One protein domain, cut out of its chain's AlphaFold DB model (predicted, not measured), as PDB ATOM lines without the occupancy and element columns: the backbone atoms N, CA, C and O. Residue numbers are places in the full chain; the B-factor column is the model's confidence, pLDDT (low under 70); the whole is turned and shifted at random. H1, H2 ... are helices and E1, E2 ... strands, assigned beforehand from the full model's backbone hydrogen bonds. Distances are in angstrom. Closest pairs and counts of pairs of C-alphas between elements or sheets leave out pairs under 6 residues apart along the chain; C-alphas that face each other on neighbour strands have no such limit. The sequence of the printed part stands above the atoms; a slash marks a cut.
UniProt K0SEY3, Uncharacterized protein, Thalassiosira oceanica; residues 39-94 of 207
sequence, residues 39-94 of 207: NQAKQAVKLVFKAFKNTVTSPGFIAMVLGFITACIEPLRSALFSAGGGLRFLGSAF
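Overview. This is residues 39 to 94 of the 207 residues of an uncharacterized protein of Thalassiosira oceanica (UniProt K0SEY3). Three helices follow one another nearly end to end in an open zigzag, with no core between them. The long H1 makes one arm, residues 39 to 55 standing free; H2 turns off at its end, short H3 makes a corner with H2, and strand E1 runs off from H3. The printed part has 56 residues with three named helices and one named strand, in the order H1, H2, H3, E1, and is mostly helix. It is extended, with a radius of gyration of the C-alphas of 18.0 A, and spans 58 by 26 by 16 A, a rod in outline.

Along the chain. Find C-alpha 39 at (-128.565, 2.076, 159.417); from there H1, residues 39 to 56, runs 25.4 A to C-alpha 56 at (-113.384, -17.056, 166.558). H2, residues 59 to 72, covers 19.9 A, and H3, residues 74 to 81, covers 10.3 A. E1, residues 87 to 94, is 19.6 A long, bends by 50 degrees at residue 90 and ends at C-alpha 94, (-87.982, -21.241, 174.411).

Arrangement. Start at H1, which is close to H2 but not clearly touching: their closest C-alphas, of Thr 55 and Phe 61, are 6.8 A apart. The two run the same way at a steep tilt of 67 degrees, only just short of about perpendicular. H2 and H3 only just touch, with 3 pairs of C-alphas within 8 A, and touch only at the corner, H2 with residues 70 to 71 alone; the closest C-alphas, of Thr 70 and Leu 76, are 5.9 A apart. They run opposite ways at a steep tilt of 67 degrees. Look next at Leu 80 and Leu 87, the closest C-alphas of H3 and E1, 5.1 A apart. E1 pairs with no named strand; H1 and H3, H1 and E1, and H2 and E1 are apart. In H1, H2 and H3 every O i to N i+4 pair is within hydrogen-bond range.

Size, cuts and confidence. The two C-alphas farthest apart, of Asn 39 and Ala 83, are 58.2 A apart. The printed part has no cut, and its three links are tight. Mean pLDDT of the printed part is 73.2; look for values under 70 at residues 72, 80 and 83 to 94.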
ATOM      1  N   ASN A  39    -129.041   2.942 160.493       76.38
ATOM      2  CA  ASN A  39    -128.565   2.076 159.417       76.38
ATOM      3  C   ASN A  39    -127.032   1.988 159.379       76.38
ATOM      4  O   ASN A  39    -126.504   0.898 159.150       76.38
ATOM      5  N   GLN A  40    -126.319   3.071 159.710       74.44
ATOM      6  CA  GLN A  40    -124.865   3.026 159.904       74.44
ATOM      7  C   GLN A  40    -124.460   2.145 161.094       74.44
ATOM      8  O   GLN A  40    -123.572   1.304 160.954       74.44
ATOM      9  N   ALA A  41    -125.147   2.255 162.237       75.38
ATOM     10  CA  ALA A  41    -124.858   1.416 163.401       75.38
ATOM     11  C   ALA A  41    -125.051  -0.081 163.093       75.38
ATOM     12  O   ALA A  41    -124.207  -0.908 163.435       75.38
ATOM     13  N   LYS A  42    -126.118  -0.446 162.368       80.50
ATOM     14  CA  LYS A  42    -126.357  -1.835 161.936       80.50
ATOM     15  C   LYS A  42    -125.273  -2.352 160.983       80.50
ATOM     16  O   LYS A  42    -124.910  -3.528 161.060       80.50
ATOM     17  N   GLN A  43    -124.754  -1.506 160.092       84.06
ATOM     18  CA  GLN A  43    -123.652  -1.872 159.196       84.06
ATOM     19  C   GLN A  43    -122.335  -2.063 159.957       84.06
ATOM     20  O   GLN A  43    -121.656  -3.068 159.737       84.06
ATOM     21  N   ALA A  44    -122.023  -1.174 160.902       77.88
ATOM     22  CA  ALA A  44    -120.853  -1.304 161.767       77.88
ATOM     23  C   ALA A  44    -120.907  -2.599 162.594       77.88
ATOM     24  O   ALA A  44    -119.954  -3.374 162.594       77.88
ATOM     25  N   VAL A  45    -122.058  -2.910 163.207       79.19
ATOM     26  CA  VAL A  45    -122.244  -4.161 163.963       79.19
ATOM     27  C   VAL A  45    -122.094  -5.389 163.063       79.19
ATOM     28  O   VAL A  45    -121.466  -6.363 163.471       79.19
ATOM     29  N   LYS A  46    -122.600  -5.358 161.822       84.12
ATOM     30  CA  LYS A  46    -122.395  -6.460 160.864       84.12
ATOM     31  C   LYS A  46    -120.920  -6.660 160.511       84.12
ATOM     32  O   LYS A  46    -120.483  -7.807 160.424       84.12
ATOM     33  N   LEU A  47    -120.165  -5.580 160.313       80.38
ATOM     34  CA  LEU A  47    -118.728  -5.647 160.028       80.38
ATOM     35  C   LEU A  47    -117.948  -6.204 161.222       80.38
ATOM     36  O   LEU A  47    -117.167  -7.139 161.047       80.38
ATOM     37  N   VAL A  48    -118.233  -5.715 162.431       79.31
ATOM     38  CA  VAL A  48    -117.626  -6.218 163.673       79.31
ATOM     39  C   VAL A  48    -117.969  -7.689 163.885       79.31
ATOM     40  O   VAL A  48    -117.082  -8.485 164.165       79.31
ATOM     41  N   PHE A  49    -119.225  -8.092 163.684       84.12
ATOM     42  CA  PHE A  49    -119.632  -9.489 163.842       84.12
ATOM     43  C   PHE A  49    -118.975 -10.404 162.803       84.12
ATOM     44  O   PHE A  49    -118.603 -11.533 163.119       84.12
ATOM     45  N   LYS A  50    -118.786  -9.926 161.566       82.44
ATOM     46  CA  LYS A  50    -118.073 -10.668 160.517       82.44
ATOM     47  C   LYS A  50    -116.591 -10.838 160.864       82.44
ATOM     48  O   LYS A  50    -116.074 -11.947 160.747       82.44
ATOM     49  N   ALA A  51    -115.937  -9.775 161.331       77.88
ATOM     50  CA  ALA A  51    -114.555  -9.833 161.802       77.88
ATOM     51  C   ALA A  51    -114.421 -10.762 163.019       77.88
ATOM     52  O   ALA A  51    -113.571 -11.645 163.028       77.88
ATOM     53  N   PHE A  52    -115.326 -10.646 163.991       80.69
ATOM     54  CA  PHE A  52    -115.354 -11.490 165.181       80.69
ATOM     55  C   PHE A  52    -115.561 -12.961 164.832       80.69
ATOM     56  O   PHE A  52    -114.847 -13.818 165.340       80.69
ATOM     57  N   LYS A  53    -116.491 -13.268 163.923       82.44
ATOM     58  CA  LYS A  53    -116.719 -14.638 163.462       82.44
ATOM     59  C   LYS A  53    -115.453 -15.217 162.830       82.44
ATOM     60  O   LYS A  53    -115.094 -16.337 163.175       82.44
ATOM     61  N   ASN A  54    -114.750 -14.441 162.003       80.81
ATOM     62  CA  ASN A  54    -113.472 -14.861 161.424       80.81
ATOM     63  C   ASN A  54    -112.395 -15.091 162.498       80.81
ATOM     64  O   ASN A  54    -111.672 -16.085 162.424       80.81
ATOM     65  N   THR A  55    -112.319 -14.227 163.514       76.12
ATOM     66  CA  THR A  55    -111.380 -14.374 164.638       76.12
ATOM     67  C   THR A  55    -111.702 -15.592 165.498       76.12
ATOM     68  O   THR A  55    -110.793 -16.325 165.864       76.12
ATOM     69  N   VAL A  56    -112.976 -15.874 165.777       81.56
ATOM     70  CA  VAL A  56    -113.384 -17.056 166.558       81.56
ATOM     71  C   VAL A  56    -113.144 -18.352 165.784       81.56
ATOM     72  O   VAL A  56    -112.825 -19.375 166.384       81.56
ATOM     73  N   THR A  57    -113.242 -18.317 164.454       83.12
ATOM     74  CA  THR A  57    -112.882 -19.456 163.597       83.12
ATOM     75  C   THR A  57    -111.388 -19.549 163.298       83.12
ATOM     76  O   THR A  57    -110.968 -20.478 162.611       83.12
ATOM     77  N   SER A  58    -110.576 -18.606 163.787       84.50
ATOM     78  CA  SER A  58    -109.126 -18.666 163.634       84.50
ATOM     79  C   SER A  58    -108.592 -19.921 164.326       84.50
ATOM     80  O   SER A  58    -108.855 -20.108 165.519       84.50
ATOM     81  N   PRO A  59    -107.791 -20.753 163.637       72.88
ATOM     82  CA  PRO A  59    -107.158 -21.920 164.246       72.88
ATOM     83  C   PRO A  59    -106.388 -21.578 165.529       72.88
ATOM     84  O   PRO A  59    -106.444 -22.328 166.500       72.88
ATOM     85  N   GLY A  60    -105.734 -20.410 165.570       79.44
ATOM     86  CA  GLY A  60    -104.996 -19.945 166.747       79.44
ATOM     87  C   GLY A  60    -105.901 -19.594 167.930       79.44
ATOM     88  O   GLY A  60    -105.590 -19.947 169.065       79.44
ATOM     89  N   PHE A  61    -107.051 -18.959 167.681       78.25
ATOM     90  CA  PHE A  61    -108.021 -18.657 168.738       78.25
ATOM     91  C   PHE A  61    -108.638 -19.938 169.307       78.25
ATOM     92  O   PHE A  61    -108.738 -20.091 170.523       78.25
ATOM     93  N   ILE A  62    -108.991 -20.890 168.441       80.50
ATOM     94  CA  ILE A  62    -109.516 -22.194 168.860       80.50
ATOM     95  C   ILE A  62    -108.479 -22.937 169.707       80.50
ATOM     96  O   ILE A  62    -108.819 -23.425 170.783       80.50
ATOM     97  N   ALA A  63    -107.216 -22.978 169.272       80.62
ATOM     98  CA  ALA A  63    -106.131 -23.592 170.036       80.62
ATOM     99  C   ALA A  63    -105.928 -22.913 171.399       80.62
ATOM    100  O   ALA A  63    -105.767 -23.600 172.406       80.62
ATOM    101  N   MET A  64    -106.009 -21.581 171.452       81.75
ATOM    102  CA  MET A  64    -105.915 -20.816 172.697       81.75
ATOM    103  C   MET A  64    -107.060 -21.152 173.659       81.75
ATOM    104  O   MET A  64    -106.814 -21.441 174.828       81.75
ATOM    105  N   VAL A  65    -108.308 -21.156 173.178       81.00
ATOM    106  CA  VAL A  65    -109.484 -21.481 173.999       81.00
ATOM    107  C   VAL A  65    -109.440 -22.936 174.464       81.00
ATOM    108  O   VAL A  65    -109.671 -23.204 175.641       81.00
ATOM    109  N   LEU A  66    -109.103 -23.877 173.578       79.50
ATOM    110  CA  LEU A  66    -108.953 -25.288 173.938       79.50
ATOM    111  C   LEU A  66    -107.828 -25.495 174.952       79.50
ATOM    112  O   LEU A  66    -108.034 -26.221 175.923       79.50
ATOM    113  N   GLY A  67    -106.685 -24.827 174.767       78.88
ATOM    114  CA  GLY A  67    -105.557 -24.831 175.700       78.88
ATOM    115  C   GLY A  67    -105.940 -24.279 177.073       78.88
ATOM    116  O   GLY A  67    -105.632 -24.877 178.101       78.88
ATOM    117  N   PHE A  68    -106.698 -23.183 177.103       80.88
ATOM    118  CA  PHE A  68    -107.221 -22.611 178.342       80.88
ATOM    119  C   PHE A  68    -108.190 -23.566 179.053       80.88
ATOM    120  O   PHE A  68    -108.046 -23.818 180.248       80.88
ATOM    121  N   ILE A  69    -109.140 -24.163 178.326       77.50
ATOM    122  CA  ILE A  69    -110.089 -25.143 178.883       77.50
ATOM    123  C   ILE A  69    -109.348 -26.366 179.439       77.50
ATOM    124  O   ILE A  69    -109.654 -26.817 180.544       77.50
ATOM    125  N   THR A  70    -108.361 -26.889 178.706       74.00
ATOM    126  CA  THR A  70    -107.551 -28.028 179.174       74.00
ATOM    127  C   THR A  70    -106.701 -27.674 180.391       74.00
ATOM    128  O   THR A  70    -106.541 -28.522 181.267       74.00
ATOM    129  N   ALA A  71    -106.219 -26.434 180.507       71.69
ATOM    130  CA  ALA A  71    -105.491 -25.970 181.686       71.69
ATOM    131  C   ALA A  71    -106.395 -25.782 182.920       71.69
ATOM    132  O   ALA A  71    -105.968 -26.072 184.037       71.69
ATOM    133  N   CYS A  72    -107.636 -25.316 182.735       68.38
ATOM    134  CA  CYS A  72    -108.568 -25.043 183.834       68.38
ATOM    135  C   CYS A  72    -109.294 -26.284 184.372       68.38
ATOM    136  O   CYS A  72    -109.802 -26.250 185.493       68.38
ATOM    137  N   ILE A  73    -109.388 -27.365 183.595       80.50
ATOM    138  CA  ILE A  73    -110.070 -28.593 184.012       80.50
ATOM    139  C   ILE A  73    -109.023 -29.591 184.510       80.50
ATOM    140  O   ILE A  73    -108.433 -30.354 183.749       80.50
ATOM    141  N   GLU A  74    -108.833 -29.609 185.823       70.75
ATOM    142  CA  GLU A  74    -107.882 -30.467 186.537       70.75
ATOM    143  C   GLU A  74    -107.934 -31.962 186.146       70.75
ATOM    144  O   GLU A  74    -106.874 -32.535 185.899       70.75
ATOM    145  N   PRO A  75    -109.107 -32.609 185.968       73.62
ATOM    146  CA  PRO A  75    -109.145 -33.995 185.498       73.62
ATOM    147  C   PRO A  75    -108.704 -34.175 184.035       73.62
ATOM    148  O   PRO A  75    -108.149 -35.222 183.713       73.62
ATOM    149  N   LEU A  76    -108.888 -33.179 183.153       70.69
ATOM    150  CA  LEU A  76    -108.360 -33.227 181.779       70.69
ATOM    151  C   LEU A  76    -106.845 -33.056 181.781       70.69
ATOM    152  O   LEU A  76    -106.150 -33.794 181.088       70.69
ATOM    153  N   ARG A  77    -106.331 -32.138 182.606       76.12
ATOM    154  CA  ARG A  77    -104.890 -31.968 182.800       76.12
ATOM    155  C   ARG A  77    -104.259 -33.265 183.301       76.12
ATOM    156  O   ARG A  77    -103.283 -33.729 182.725       76.12
ATOM    157  N   SER A  78    -104.840 -33.890 184.320       75.56
ATOM    158  CA  SER A  78    -104.326 -35.146 184.868       75.56
ATOM    159  C   SER A  78    -104.445 -36.311 183.882       75.56
ATOM    160  O   SER A  78    -103.508 -37.088 183.766       75.56
ATOM    161  N   ALA A  79    -105.537 -36.429 183.121       73.06
ATOM    162  CA  ALA A  79    -105.681 -37.493 182.120       73.06
ATOM    163  C   ALA A  79    -104.707 -37.338 180.939       73.06
ATOM    164  O   ALA A  79    -104.194 -38.328 180.419       73.06
ATOM    165  N   LEU A  80    -104.443 -36.097 180.523       67.75
ATOM    166  CA  LEU A  80    -103.533 -35.805 179.421       67.75
ATOM    167  C   LEU A  80    -102.064 -35.909 179.839       67.75
ATOM    168  O   LEU A  80    -101.293 -36.488 179.085       67.75
ATOM    169  N   PHE A  81    -101.701 -35.406 181.024       70.56
ATOM    170  CA  PHE A  81    -100.309 -35.257 181.478       70.56
ATOM    171  C   PHE A  81     -99.874 -36.232 182.586       70.56
ATOM    172  O   PHE A  81     -98.757 -36.116 183.089       70.56
ATOM    173  N   SER A  82    -100.719 -37.182 182.999       73.81
ATOM    174  CA  SER A  82    -100.303 -38.270 183.899       73.81
ATOM    175  C   SER A  82     -99.107 -39.028 183.312       73.81
ATOM    176  O   SER A  82     -98.966 -39.133 182.091       73.81
ATOM    177  N   ALA A  83     -98.249 -39.584 184.171       60.69
ATOM    178  CA  ALA A  83     -97.167 -40.475 183.764       60.69
ATOM    179  C   ALA A  83     -97.759 -41.728 183.084       60.69
ATOM    180  O   ALA A  83     -98.140 -42.689 183.745       60.69
ATOM    181  N   GLY A  84     -97.896 -41.681 181.753       60.75
ATOM    182  CA  GLY A  84     -98.581 -42.703 180.947       60.75
ATOM    183  C   GLY A  84     -99.854 -42.237 180.225       60.75
ATOM    184  O   GLY A  84    -100.449 -43.032 179.504       60.75
ATOM    185  N   GLY A  85    -100.260 -40.973 180.381       61.75
ATOM    186  CA  GLY A  85    -101.376 -40.360 179.658       61.75
ATOM    187  C   GLY A  85    -101.113 -40.191 178.157       61.75
ATOM    188  O   GLY A  85     -99.978 -40.287 177.683       61.75
ATOM    189  N   GLY A  86    -102.182 -39.933 177.398       57.12
ATOM    190  CA  GLY A  86    -102.144 -39.880 175.931       57.12
ATOM    191  C   GLY A  86    -101.301 -38.743 175.341       57.12
ATOM    192  O   GLY A  86    -100.921 -38.831 174.175       57.12
ATOM    193  N   LEU A  87    -100.975 -37.700 176.118       55.16
ATOM    194  CA  LEU A  87    -100.089 -36.610 175.699       55.16
ATOM    195  C   LEU A  87     -98.815 -36.623 176.546       55.16
ATOM    196  O   LEU A  87     -98.809 -36.234 177.713       55.16
ATOM    197  N   ARG A  88     -97.696 -37.025 175.941       59.59
ATOM    198  CA  ARG A  88     -96.383 -36.859 176.569       59.59
ATOM    199  C   ARG A  88     -95.810 -35.515 176.147       59.59
ATOM    200  O   ARG A  88     -95.750 -35.183 174.961       59.59
ATOM    201  N   PHE A  89     -95.397 -34.734 177.136       55.72
ATOM    202  CA  PHE A  89     -94.659 -33.504 176.898       55.72
ATOM    203  C   PHE A  89     -93.281 -33.890 176.352       55.72
ATOM    204  O   PHE A  89     -92.488 -34.492 177.073       55.72
ATOM    205  N   LEU A  90     -93.024 -33.627 175.066       52.12
ATOM    206  CA  LEU A  90     -91.754 -34.007 174.434       52.12
ATOM    207  C   LEU A  90     -90.662 -32.970 174.705       52.12
ATOM    208  O   LEU A  90     -89.480 -33.298 174.720       52.12
ATOM    209  N   GLY A  91     -91.069 -31.725 174.944       51.78
ATOM    210  CA  GLY A  91     -90.190 -30.622 175.286       51.78
ATOM    211  C   GLY A  91     -90.789 -29.281 174.882       51.78
ATOM    212  O   GLY A  91     -91.745 -29.193 174.109       51.78
ATOM    213  N   SER A  92     -90.208 -28.216 175.412       51.75
ATOM    214  CA  SER A  92     -90.483 -26.845 174.997       51.75
ATOM    215  C   SER A  92     -89.161 -26.200 174.614       51.75
ATOM    216  O   SER A  92     -88.242 -26.185 175.432       51.75
ATOM    217  N   ALA A  93     -89.067 -25.660 173.402       59.00
ATOM    218  CA  ALA A  93     -87.963 -24.796 173.017       59.00
ATOM    219  C   ALA A  93     -88.413 -23.347 173.233       59.00
ATOM    220  O   ALA A  93     -89.325 -22.862 172.560       59.00
ATOM    221  N   PHE A  94     -87.814 -22.677 174.215       52.03
ATOM    222  CA  PHE A  94     -87.982 -21.241 174.411       52.03
ATOM    223  C   PHE A  94     -86.787 -20.536 173.788       52.03
ATOM    224  O   PHE A  94     -85.684 -20.592 174.328       52.03
TER     225      PHE A  94